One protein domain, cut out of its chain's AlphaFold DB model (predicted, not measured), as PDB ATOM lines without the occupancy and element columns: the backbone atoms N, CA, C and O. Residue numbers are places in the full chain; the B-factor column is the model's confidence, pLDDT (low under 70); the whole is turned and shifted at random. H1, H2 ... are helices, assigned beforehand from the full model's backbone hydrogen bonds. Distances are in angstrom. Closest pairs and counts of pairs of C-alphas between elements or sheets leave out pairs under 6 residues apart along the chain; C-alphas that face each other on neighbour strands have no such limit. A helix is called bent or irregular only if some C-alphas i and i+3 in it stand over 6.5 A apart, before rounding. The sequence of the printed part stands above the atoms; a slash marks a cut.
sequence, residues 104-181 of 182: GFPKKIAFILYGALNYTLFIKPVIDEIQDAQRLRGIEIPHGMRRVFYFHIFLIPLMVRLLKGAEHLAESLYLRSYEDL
ATOM      1  N   GLY A 104     -21.525 -21.723 -20.217       84.50
ATOM      2  CA  GLY A 104     -20.759 -21.476 -21.439       84.50
ATOM      3  C   GLY A 104     -20.459 -20.002 -21.720       84.50
ATOM      4  O   GLY A 104     -19.990 -19.680 -22.814       84.50
ATOM      5  N   PHE A 105     -20.689 -19.089 -20.766       82.44
ATOM      6  CA  PHE A 105     -20.264 -17.699 -20.940       82.44
ATOM      7  C   PHE A 105     -18.731 -17.581 -20.952       82.44
ATOM      8  O   PHE A 105     -18.035 -18.265 -20.194       82.44
ATOM      9  N   PRO A 106     -18.168 -16.649 -21.745       88.44
ATOM     10  CA  PRO A 106     -16.740 -16.367 -21.708       88.44
ATOM     11  C   PRO A 106     -16.289 -15.952 -20.303       88.44
ATOM     12  O   PRO A 106     -16.829 -15.004 -19.727       88.44
ATOM     13  N   LYS A 107     -15.238 -16.600 -19.780       81.81
ATOM     14  CA  LYS A 107     -14.711 -16.358 -18.420       81.81
ATOM     15  C   LYS A 107     -14.444 -14.877 -18.126       81.81
ATOM     16  O   LYS A 107     -14.748 -14.404 -17.038       81.81
ATOM     17  N   LYS A 108     -13.935 -14.128 -19.113       82.81
ATOM     18  CA  LYS A 108     -13.688 -12.679 -18.989       82.81
ATOM     19  C   LYS A 108     -14.974 -11.895 -18.706       82.81
ATOM     20  O   LYS A 108     -14.983 -11.027 -17.843       82.81
ATOM     21  N   ILE A 109     -16.064 -12.222 -19.403       83.75
ATOM     22  CA  ILE A 109     -17.364 -11.562 -19.223       83.75
ATOM     23  C   ILE A 109     -17.965 -11.957 -17.874       83.75
ATOM     24  O   ILE A 109     -18.421 -11.086 -17.137       83.75
ATOM     25  N   ALA A 110     -17.905 -13.245 -17.518       83.19
ATOM     26  CA  ALA A 110     -18.373 -13.737 -16.224       83.19
ATOM     27  C   ALA A 110     -17.658 -13.047 -15.052       83.19
ATOM     28  O   ALA A 110     -18.300 -12.647 -14.081       83.19
ATOM     29  N   PHE A 111     -16.342 -12.846 -15.169       82.38
ATOM     30  CA  PHE A 111     -15.538 -12.132 -14.181       82.38
ATOM     31  C   PHE A 111     -15.947 -10.660 -14.046       82.38
ATOM     32  O   PHE A 111     -16.156 -10.190 -12.930       82.38
ATOM     33  N   ILE A 112     -16.123  -9.943 -15.162       84.06
ATOM     34  CA  ILE A 112     -16.571  -8.539 -15.144       84.06
ATOM     35  C   ILE A 112     -17.954  -8.423 -14.497       84.06
ATOM     36  O   ILE A 112     -18.163  -7.550 -13.658       84.06
ATOM     37  N   LEU A 113     -18.889  -9.314 -14.843       81.62
ATOM     38  CA  LEU A 113     -20.243  -9.301 -14.288       81.62
ATOM     39  C   LEU A 113     -20.238  -9.567 -12.779       81.62
ATOM     40  O   LEU A 113     -20.897  -8.863 -12.011       81.62
ATOM     41  N   TYR A 114     -19.464 -10.568 -12.353       82.62
ATOM     42  CA  TYR A 114     -19.261 -10.896 -10.947       82.62
ATOM     43  C   TYR A 114     -18.633  -9.724 -10.182       82.62
ATOM     44  O   TYR A 114     -19.111  -9.357  -9.106       82.62
ATOM     45  N   GLY A 115     -17.599  -9.103 -10.752       79.25
ATOM     46  CA  GLY A 115     -16.951  -7.921 -10.196       79.25
ATOM     47  C   GLY A 115     -17.931  -6.762 -10.043       79.25
ATOM     48  O   GLY A 115     -18.076  -6.237  -8.944       79.25
ATOM     49  N   ALA A 116     -18.672  -6.423 -11.101       82.12
ATOM     50  CA  ALA A 116     -19.654  -5.341 -11.095       82.12
ATOM     51  C   ALA A 116     -20.721  -5.529 -10.008       82.12
ATOM     52  O   ALA A 116     -21.008  -4.597  -9.259       82.12
ATOM     53  N   LEU A 117     -21.268  -6.741  -9.871       78.50
ATOM     54  CA  LEU A 117     -22.285  -7.045  -8.863       78.50
ATOM     55  C   LEU A 117     -21.747  -6.945  -7.439       78.50
ATOM     56  O   LEU A 117     -22.401  -6.340  -6.593       78.50
ATOM     57  N   ASN A 118     -20.550  -7.462  -7.168       78.12
ATOM     58  CA  ASN A 118     -19.939  -7.301  -5.849       78.12
ATOM     59  C   ASN A 118     -19.591  -5.837  -5.561       78.12
ATOM     60  O   ASN A 118     -19.786  -5.375  -4.439       78.12
ATOM     61  N   TYR A 119     -19.170  -5.081  -6.577       77.38
ATOM     62  CA  TYR A 119     -18.862  -3.659  -6.446       77.38
ATOM     63  C   TYR A 119     -20.087  -2.823  -6.046       77.38
ATOM     64  O   TYR A 119     -19.957  -1.842  -5.313       77.38
ATOM     65  N   THR A 120     -21.300  -3.241  -6.435       75.31
ATOM     66  CA  THR A 120     -22.536  -2.565  -5.997       75.31
ATOM     67  C   THR A 120     -22.726  -2.569  -4.479       75.31
ATOM     68  O   THR A 120     -23.335  -1.648  -3.942       75.31
ATOM     69  N   LEU A 121     -22.170  -3.546  -3.755       71.75
ATOM     70  CA  LEU A 121     -22.238  -3.579  -2.291       71.75
ATOM     71  C   LEU A 121     -21.336  -2.515  -1.647       71.75
ATOM     72  O   LEU A 121     -21.638  -2.033  -0.558       71.75
ATOM     73  N   PHE A 122     -20.274  -2.103  -2.341       75.62
ATOM     74  CA  PHE A 122     -19.315  -1.098  -1.875       75.62
ATOM     75  C   PHE A 122     -19.676   0.326  -2.303       75.62
ATOM     76  O   PHE A 122     -19.130   1.288  -1.766       75.62
ATOM     77  N   ILE A 123     -20.616   0.489  -3.239       83.88
ATOM     78  CA  ILE A 123     -20.937   1.811  -3.785       83.88
ATOM     79  C   ILE A 123     -21.735   2.680  -2.809       83.88
ATOM     80  O   ILE A 123     -21.625   3.899  -2.852       83.88
ATOM     81  N   LYS A 124     -22.524   2.080  -1.908       84.19
ATOM     82  CA  LYS A 124     -23.401   2.838  -1.004       84.19
ATOM     83  C   LYS A 124     -22.624   3.761  -0.044       84.19
ATOM     84  O   LYS A 124     -22.925   4.949  -0.052       84.19
ATOM     85  N   PRO A 125     -21.599   3.293   0.695       86.44
ATOM     86  CA  PRO A 125     -20.766   4.185   1.507       86.44
ATOM     87  C   PRO A 125     -20.109   5.310   0.694       86.44
ATOM     88  O   PRO A 125     -20.042   6.448   1.143       86.44
ATOM     89  N   VAL A 126     -19.675   5.006  -0.535       86.81
ATOM     90  CA  VAL A 126     -19.065   5.988  -1.444       86.81
ATOM     91  C   VAL A 126     -20.067   7.074  -1.838       86.81
ATOM     92  O   VAL A 126     -19.712   8.252  -1.878       86.81
ATOM     93  N   ILE A 127     -21.313   6.682  -2.119       88.06
ATOM     94  CA  ILE A 127     -22.415   7.600  -2.410       88.06
ATOM     95  C   ILE A 127     -22.677   8.511  -1.208       88.06
ATOM     96  O   ILE A 127     -22.763   9.724  -1.392       88.06
ATOM     97  N   ASP A 128     -22.788   7.940  -0.008       88.44
ATOM     98  CA  ASP A 128     -23.114   8.678   1.216       88.44
ATOM     99  C   ASP A 128     -22.030   9.733   1.524       88.44
ATOM    100  O   ASP A 128     -22.338  10.908   1.712       88.44
ATOM    101  N   GLU A 129     -20.750   9.368   1.420       89.31
ATOM    102  CA  GLU A 129     -19.636  10.299   1.644       89.31
ATOM    103  C   GLU A 129     -19.571  11.427   0.605       89.31
ATOM    104  O   GLU A 129     -19.293  12.575   0.946       89.31
ATOM    105  N   ILE A 130     -19.853  11.136  -0.671       88.88
ATOM    106  CA  ILE A 130     -19.926  12.186  -1.697       88.88
ATOM    107  C   ILE A 130     -21.082  13.138  -1.379       88.88
ATOM    108  O   ILE A 130     -20.912  14.349  -1.499       88.88
ATOM    109  N   GLN A 131     -22.248  12.625  -0.975       87.81
ATOM    110  CA  GLN A 131     -23.383  13.476  -0.604       87.81
ATOM    111  C   GLN A 131     -23.038  14.385   0.577       87.81
ATOM    112  O   GLN A 131     -23.334  15.578   0.525       87.81
ATOM    113  N   ASP A 132     -22.366  13.856   1.596       89.00
ATOM    114  CA  ASP A 132     -21.952  14.640   2.758       89.00
ATOM    115  C   ASP A 132     -20.876  15.675   2.403       89.00
ATOM    116  O   ASP A 132     -20.966  16.831   2.815       89.00
ATOM    117  N   ALA A 133     -19.922  15.329   1.534       88.69
ATOM    118  CA  ALA A 133     -18.932  16.277   1.028       88.69
ATOM    119  C   ALA A 133     -19.566  17.422   0.212       88.69
ATOM    120  O   ALA A 133     -19.106  18.560   0.295       88.69
ATOM    121  N   GLN A 134     -20.622  17.147  -0.562       86.69
ATOM    122  CA  GLN A 134     -21.359  18.190  -1.287       86.69
ATOM    123  C   GLN A 134     -22.183  19.072  -0.339       86.69
ATOM    124  O   GLN A 134     -22.201  20.292  -0.508       86.69
ATOM    125  N   ARG A 135     -22.780  18.489   0.711       86.88
ATOM    126  CA  ARG A 135     -23.476  19.248   1.764       86.88
ATOM    127  C   ARG A 135     -22.542  20.222   2.481       86.88
ATOM    128  O   ARG A 135     -22.906  21.379   2.657       86.88
ATOM    129  N   LEU A 136     -21.319  19.799   2.815       89.62
ATOM    130  CA  LEU A 136     -20.301  20.673   3.420       89.62
ATOM    131  C   LEU A 136     -19.887  21.842   2.509       89.62
ATOM    132  O   LEU A 136     -19.443  22.876   2.997       89.62
ATOM    133  N   ARG A 137     -20.055  21.702   1.189       85.38
ATOM    134  CA  ARG A 137     -19.814  22.764   0.195       85.38
ATOM    135  C   ARG A 137     -21.030  23.674  -0.023       85.38
ATOM    136  O   ARG A 137     -21.009  24.498  -0.932       85.38
ATOM    137  N   GLY A 138     -22.088  23.516   0.775       84.88
ATOM    138  CA  GLY A 138     -23.331  24.281   0.663       84.88
ATOM    139  C   GLY A 138     -24.267  23.805  -0.452       84.88
ATOM    140  O   GLY A 138     -25.259  24.470  -0.736       84.88
ATOM    141  N   ILE A 139     -23.981  22.666  -1.094       82.62
ATOM    142  CA  ILE A 139     -24.854  22.083  -2.115       82.62
ATOM    143  C   ILE A 139     -25.783  21.083  -1.429       82.62
ATOM    144  O   ILE A 139     -25.461  19.907  -1.246       82.62
ATOM    145  N   GLU A 140     -26.967  21.553  -1.051       80.56
ATOM    146  CA  GLU A 140     -28.024  20.677  -0.557       80.56
ATOM    147  C   GLU A 140     -28.666  19.926  -1.724       80.56
ATOM    148  O   GLU A 140     -29.332  20.508  -2.579       80.56
ATOM    149  N   ILE A 141     -28.471  18.608  -1.773       75.75
ATOM    150  CA  ILE A 141     -29.116  17.757  -2.775       75.75
ATOM    151  C   ILE A 141     -30.579  17.555  -2.352       75.75
ATOM    152  O   ILE A 141     -30.825  16.855  -1.362       75.75
ATOM    153  N   PRO A 142     -31.565  18.104  -3.088       75.00
ATOM    154  CA  PRO A 142     -32.960  18.014  -2.690       75.00
ATOM    155  C   PRO A 142     -33.465  16.564  -2.721       75.00
ATOM    156  O   PRO A 142     -33.010  15.723  -3.505       75.00
ATOM    157  N   HIS A 143     -34.449  16.268  -1.873       75.31
ATOM    158  CA  HIS A 143     -35.178  15.002  -1.910       75.31
ATOM    159  C   HIS A 143     -36.273  15.020  -2.997       75.31
ATOM    160  O   HIS A 143     -36.825  16.066  -3.339       75.31
ATOM    161  N   GLY A 144     -36.595  13.847  -3.554       76.88
ATOM    162  CA  GLY A 144     -37.648  13.680  -4.566       76.88
ATOM    163  C   GLY A 144     -37.200  13.950  -6.009       76.88
ATOM    164  O   GLY A 144     -36.017  13.876  -6.331       76.88
ATOM    165  N   MET A 145     -38.156  14.261  -6.894       76.75
ATOM    166  CA  MET A 145     -37.933  14.445  -8.343       76.75
ATOM    167  C   MET A 145     -36.898  15.531  -8.672       76.75
ATOM    168  O   MET A 145     -36.178  15.424  -9.662       76.75
ATOM    169  N   ARG A 146     -36.758  16.550  -7.812       75.50
ATOM    170  CA  ARG A 146     -35.759  17.615  -7.992       75.50
ATOM    171  C   ARG A 146     -34.321  17.095  -7.935       75.50
ATOM    172  O   ARG A 146     -33.451  17.719  -8.528       75.50
ATOM    173  N   ARG A 147     -34.069  15.932  -7.318       79.25
ATOM    174  CA  ARG A 147     -32.747  15.282  -7.275       79.25
ATOM    175  C   ARG A 147     -32.181  14.995  -8.665       79.25
ATOM    176  O   ARG A 147     -30.968  15.036  -8.836       79.25
ATOM    177  N   VAL A 148     -33.042  14.720  -9.649       78.12
ATOM    178  CA  VAL A 148     -32.622  14.365 -11.015       78.12
ATOM    179  C   VAL A 148     -31.823  15.501 -11.653       78.12
ATOM    180  O   VAL A 148     -30.793  15.256 -12.272       78.12
ATOM    181  N   PHE A 149     -32.224  16.753 -11.422       79.44
ATOM    182  CA  PHE A 149     -31.500  17.910 -11.948       79.44
ATOM    183  C   PHE A 149     -30.112  18.072 -11.322       79.44
ATOM    184  O   PHE A 149     -29.192  18.492 -12.009       79.44
ATOM    185  N   TYR A 150     -29.921  17.660 -10.067       79.19
ATOM    186  CA  TYR A 150     -28.632  17.714  -9.361       79.19
ATOM    187  C   TYR A 150     -27.776  16.456  -9.579       79.19
ATOM    188  O   TYR A 150     -26.696  16.329  -9.002       79.19
ATOM    189  N   PHE A 151     -28.228  15.522 -10.424       79.44
ATOM    190  CA  PHE A 151     -27.543  14.249 -10.645       79.44
ATOM    191  C   PHE A 151     -26.136  14.433 -11.223       79.44
ATOM    192  O   PHE A 151     -25.211  13.747 -10.807       79.44
ATOM    193  N   HIS A 152     -25.944  15.403 -12.121       81.62
ATOM    194  CA  HIS A 152     -24.649  15.686 -12.745       81.62
ATOM    195  C   HIS A 152     -23.566  16.115 -11.733       81.62
ATOM    196  O   HIS A 152     -22.426  15.664 -11.835       81.62
ATOM    197  N   ILE A 153     -23.935  16.906 -10.716       83.19
ATOM    198  CA  ILE A 153     -23.029  17.366  -9.643       83.19
ATOM    199  C   ILE A 153     -22.518  16.183  -8.812       83.19
ATOM    200  O   ILE A 153     -21.387  16.182  -8.331       83.19
ATOM    201  N   PHE A 154     -23.347  15.153  -8.672       84.50
ATOM    202  CA  PHE A 154     -23.018  13.926  -7.961       84.50
ATOM    203  C   PHE A 154     -22.277  12.902  -8.840       84.50
ATOM    204  O   PHE A 154     -21.392  12.188  -8.364       84.50
ATOM    205  N   LEU A 155     -22.614  12.844 -10.131       87.62
ATOM    206  CA  LEU A 155     -22.116  11.840 -11.066       87.62
ATOM    207  C   LEU A 155     -20.608  11.959 -11.296       87.62
ATOM    208  O   LEU A 155     -19.917  10.946 -11.278       87.62
ATOM    209  N   ILE A 156     -20.092  13.178 -11.474       88.62
ATOM    210  CA  ILE A 156     -18.665  13.390 -11.762       88.62
ATOM    211  C   ILE A 156     -17.777  12.890 -10.603       88.62
ATOM    212  O   ILE A 156     -16.912  12.046 -10.854       88.62
ATOM    213  N   PRO A 157     -17.987  13.311  -9.334       89.50
ATOM    214  CA  PRO A 157     -17.238  12.768  -8.200       89.50
ATOM    215  C   PRO A 157     -17.351  11.250  -8.076       89.50
ATOM    216  O   PRO A 157     -16.359  10.585  -7.779       89.50
ATOM    217  N   LEU A 158     -18.542  10.696  -8.328       89.25
ATOM    218  CA  LEU A 158     -18.754   9.256  -8.270       89.25
ATOM    219  C   LEU A 158     -17.924   8.538  -9.337       89.25
ATOM    220  O   LEU A 158     -17.202   7.605  -9.003       89.25
ATOM    221  N   MET A 159     -17.963   8.988 -10.593       89.69
ATOM    222  CA  MET A 159     -17.195   8.380 -11.685       89.69
ATOM    223  C   MET A 159     -15.695   8.386 -11.399       89.69
ATOM    224  O   MET A 159     -15.051   7.349 -11.536       89.69
ATOM    225  N   VAL A 160     -15.147   9.517 -10.942       90.38
ATOM    226  CA  VAL A 160     -13.722   9.620 -10.581       90.38
ATOM    227  C   VAL A 160     -13.363   8.614  -9.488       90.38
ATOM    228  O   VAL A 160     -12.324   7.959  -9.553       90.38
ATOM    229  N   ARG A 161     -14.231   8.462  -8.486       88.50
ATOM    230  CA  ARG A 161     -14.001   7.556  -7.361       88.50
ATOM    231  C   ARG A 161     -14.086   6.085  -7.766       88.50
ATOM    232  O   ARG A 161     -13.270   5.288  -7.312       88.50
ATOM    233  N   LEU A 162     -15.019   5.749  -8.655       88.00
ATOM    234  CA  LEU A 162     -15.153   4.411  -9.232       88.00
ATOM    235  C   LEU A 162     -13.961   4.049 -10.125       88.00
ATOM    236  O   LEU A 162     -13.464   2.934 -10.028       88.00
ATOM    237  N   LEU A 163     -13.479   4.983 -10.951       89.31
ATOM    238  CA  LEU A 163     -12.305   4.784 -11.809       89.31
ATOM    239  C   LEU A 163     -11.050   4.498 -10.983       89.31
ATOM    240  O   LEU A 163     -10.414   3.471 -11.190       89.31
ATOM    241  N   LYS A 164     -10.760   5.331  -9.977       89.81
ATOM    242  CA  LYS A 164      -9.637   5.090  -9.055       89.81
ATOM    243  C   LYS A 164      -9.774   3.762  -8.314       89.81
ATOM    244  O   LYS A 164      -8.809   3.026  -8.148       89.81
ATOM    245  N   GLY A 165     -10.988   3.433  -7.878       86.50
ATOM    246  CA  GLY A 165     -11.260   2.150  -7.239       86.50
ATOM    247  C   GLY A 165     -11.037   0.955  -8.173       86.50
ATOM    248  O   GLY A 165     -10.556  -0.081  -7.723       86.50
ATOM    249  N   ALA A 166     -11.352   1.095  -9.461       86.06
ATOM    250  CA  ALA A 166     -11.084   0.079 -10.472       86.06
ATOM    251  C   ALA A 166      -9.582  -0.067 -10.761       86.06
ATOM    252  O   ALA A 166      -9.114  -1.193 -10.895       86.06
ATOM    253  N   GLU A 167      -8.825   1.034 -10.797       88.50
ATOM    254  CA  GLU A 167      -7.362   1.017 -10.936       88.50
ATOM    255  C   GLU A 167      -6.700   0.268  -9.773       88.50
ATOM    256  O   GLU A 167      -5.951  -0.676 -10.006       88.50
ATOM    257  N   HIS A 168      -7.053   0.595  -8.525       88.44
ATOM    258  CA  HIS A 168      -6.529  -0.116  -7.353       88.44
ATOM    259  C   HIS A 168      -6.925  -1.598  -7.328       88.44
ATOM    260  O   HIS A 168      -6.143  -2.462  -6.920       88.44
ATOM    261  N   LEU A 169      -8.140  -1.928  -7.778       85.38
ATOM    262  CA  LEU A 169      -8.562  -3.319  -7.907       85.38
ATOM    263  C   LEU A 169      -7.738  -4.048  -8.976       85.38
ATOM    264  O   LEU A 169      -7.295  -5.166  -8.741       85.38
ATOM    265  N   ALA A 170      -7.504  -3.424 -10.130       86.06
ATOM    266  CA  ALA A 170      -6.688  -4.001 -11.191       86.06
ATOM    267  C   ALA A 170      -5.237  -4.218 -10.735       86.06
ATOM    268  O   ALA A 170      -4.684  -5.290 -10.967       86.06
ATOM    269  N   GLU A 171      -4.654  -3.244 -10.037       88.69
ATOM    270  CA  GLU A 171      -3.301  -3.326  -9.484       88.69
ATOM    271  C   GLU A 171      -3.179  -4.449  -8.443       88.69
ATOM    272  O   GLU A 171      -2.294  -5.295  -8.546       88.69
ATOM    273  N   SER A 172      -4.115  -4.540  -7.492       87.38
ATOM    274  CA  SER A 172      -4.115  -5.617  -6.485       87.38
ATOM    275  C   SER A 172      -4.323  -7.011  -7.088       87.38
ATOM    276  O   SER A 172      -3.697  -7.973  -6.646       87.38
ATOM    277  N   LEU A 173      -5.163  -7.135  -8.120       84.62
ATOM    278  CA  LEU A 173      -5.331  -8.387  -8.862       84.62
ATOM    279  C   LEU A 173      -4.065  -8.763  -9.631       84.62
ATOM    280  O   LEU A 173      -3.707  -9.938  -9.657       84.62
ATOM    281  N   TYR A 174      -3.391  -7.781 -10.232       84.00
ATOM    282  CA  TYR A 174      -2.132  -8.001 -10.932       84.00
ATOM    283  C   TYR A 174      -1.051  -8.502  -9.969       84.00
ATOM    284  O   TYR A 174      -0.449  -9.541 -10.231       84.00
ATOM    285  N   LEU A 175      -0.881  -7.839  -8.821       87.12
ATOM    286  CA  LEU A 175       0.066  -8.248  -7.777       87.12
ATOM    287  C   LEU A 175      -0.219  -9.666  -7.269       87.12
ATOM    288  O   LEU A 175       0.694 -10.477  -7.173       87.12
ATOM    289  N   ARG A 176      -1.491 -10.002  -7.039       76.94
ATOM    290  CA  ARG A 176      -1.886 -11.350  -6.614       76.94
ATOM    291  C   ARG A 176      -1.620 -12.412  -7.683       76.94
ATOM    292  O   ARG A 176      -1.162 -13.499  -7.364       76.94
ATOM    293  N   SER A 177      -1.880 -12.099  -8.954       66.69
ATOM    294  CA  SER A 177      -1.560 -13.014 -10.057       66.69
ATOM    295  C   SER A 177      -0.053 -13.198 -10.261       66.69
ATOM    296  O   SER A 177       0.364 -14.234 -10.764       66.69
ATOM    297  N   TYR A 178       0.749 -12.205  -9.865       49.91
ATOM    298  CA  TYR A 178       2.207 -12.243  -9.922       49.91
ATOM    299  C   TYR A 178       2.803 -13.105  -8.794       49.91
ATOM    300  O   TYR A 178       3.801 -13.783  -9.018       49.91
ATOM    301  N   GLU A 179       2.174 -13.136  -7.614       53.09
ATOM    302  CA  GLU A 179       2.541 -14.047  -6.515       53.09
ATOM    303  C   GLU A 179       2.233 -15.520  -6.831       53.09
ATOM    304  O   GLU A 179       3.021 -16.382  -6.469       53.09
ATOM    305  N   ASP A 180       1.153 -15.829  -7.557       46.59
ATOM    306  CA  ASP A 180       0.814 -17.212  -7.952       46.59
ATOM    307  C   ASP A 180       1.743 -17.794  -9.056       46.59
ATOM    308  O   ASP A 180       1.579 -18.947  -9.466       46.59
ATOM    309  N   LEU A 181       2.704 -17.011  -9.570       42.62
ATOM    310  CA  LEU A 181       3.643 -17.374 -10.648       42.62
ATOM    311  C   LEU A 181       5.095 -17.608 -10.175       42.62
ATOM    312  O   LEU A 181       5.932 -17.995 -10.997       42.62
TER     313      LEU A 181
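AT A GLANCE: This is residues 104 to 181 of the 182 residues of an uncharacterized protein of Oceanispirochaeta crateris (UniProt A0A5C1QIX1). Two long helices, the bent H1 and the nearly as long H3, cross as a lopsided X: the second arm of H1, H1b, crosses the first part of H3, and a loop with the tiny helix H2 joins the two at the nearby end. Beyond the crossing the long ends spread, and residues 104 to 114 and 170 to 181 stick out free. The printed part has 78 residues with three named helices, H1, H2 and H3 in that order, and no named strand; the class is all helix. The whole is loose, with a radius of gyration of the C-alphas of 16.7 A, and elongated, spanning 51 by 28 by 17 A.

HOW THE PARTS SIT: H1, residues 107 to 136, was assigned as one helix by its hydrogen bonds, but it is bent: C-alphas 121 and 124 are 6.6 A apart. Its arms H1a, residues 107 to 121, and H1b, residues 124 to 136, stand at a steep tilt of 49 degrees. H1b touches H3, residues 151 to 179, and their closest C-alphas are those of Ile 130 and Pro 157, 7.1 A apart. H1b touches H3 with residues 126 to 131 alone, and H3 touches H1b with residues 154 to 161 alone. H1b and H3 run opposite ways at a steep tilt of 44 degrees. H1a touches no helix but is near H3, with 5 pairs of C-alphas within 10 A. H2, residues 145 to 148, is apart from H1a and from H1b, and H2 and H3 meet only through their link. In H1b every O i to N i+4 pair is within hydrogen-bond range, against 10 of 11 in H1a and 24 of 25 in H3; H2 is too short for such a pair.

IN THESE COORDINATES: H1a begins with C-alpha 107 at (-14.711, -16.358, -18.420) and is 21.9 A long from first to last C-alpha. H1b is 18.6 A long and ends with C-alpha 136 at (-20.301, 20.673, 3.420). H2 measures 5.9 A. H3 is 41.5 A long and ends with C-alpha 179 at (2.541, -14.047, -6.515); it is neither bent nor irregular, but only just: C-alphas 153 and 156 are 6.3 A apart.

THE WHOLE: The C-alphas farthest apart in the domain are those of Arg 146 and Leu 181, at 52.8 A. Residues 143 to 148, of which 145 to 148 belong to H2, also stand free. The printed part has no cut. The link from H1 to H2 is short, and that from H2 to H3 is tight. The mean pLDDT of the printed part is 81.7, and residues 177 to 181 are under 70.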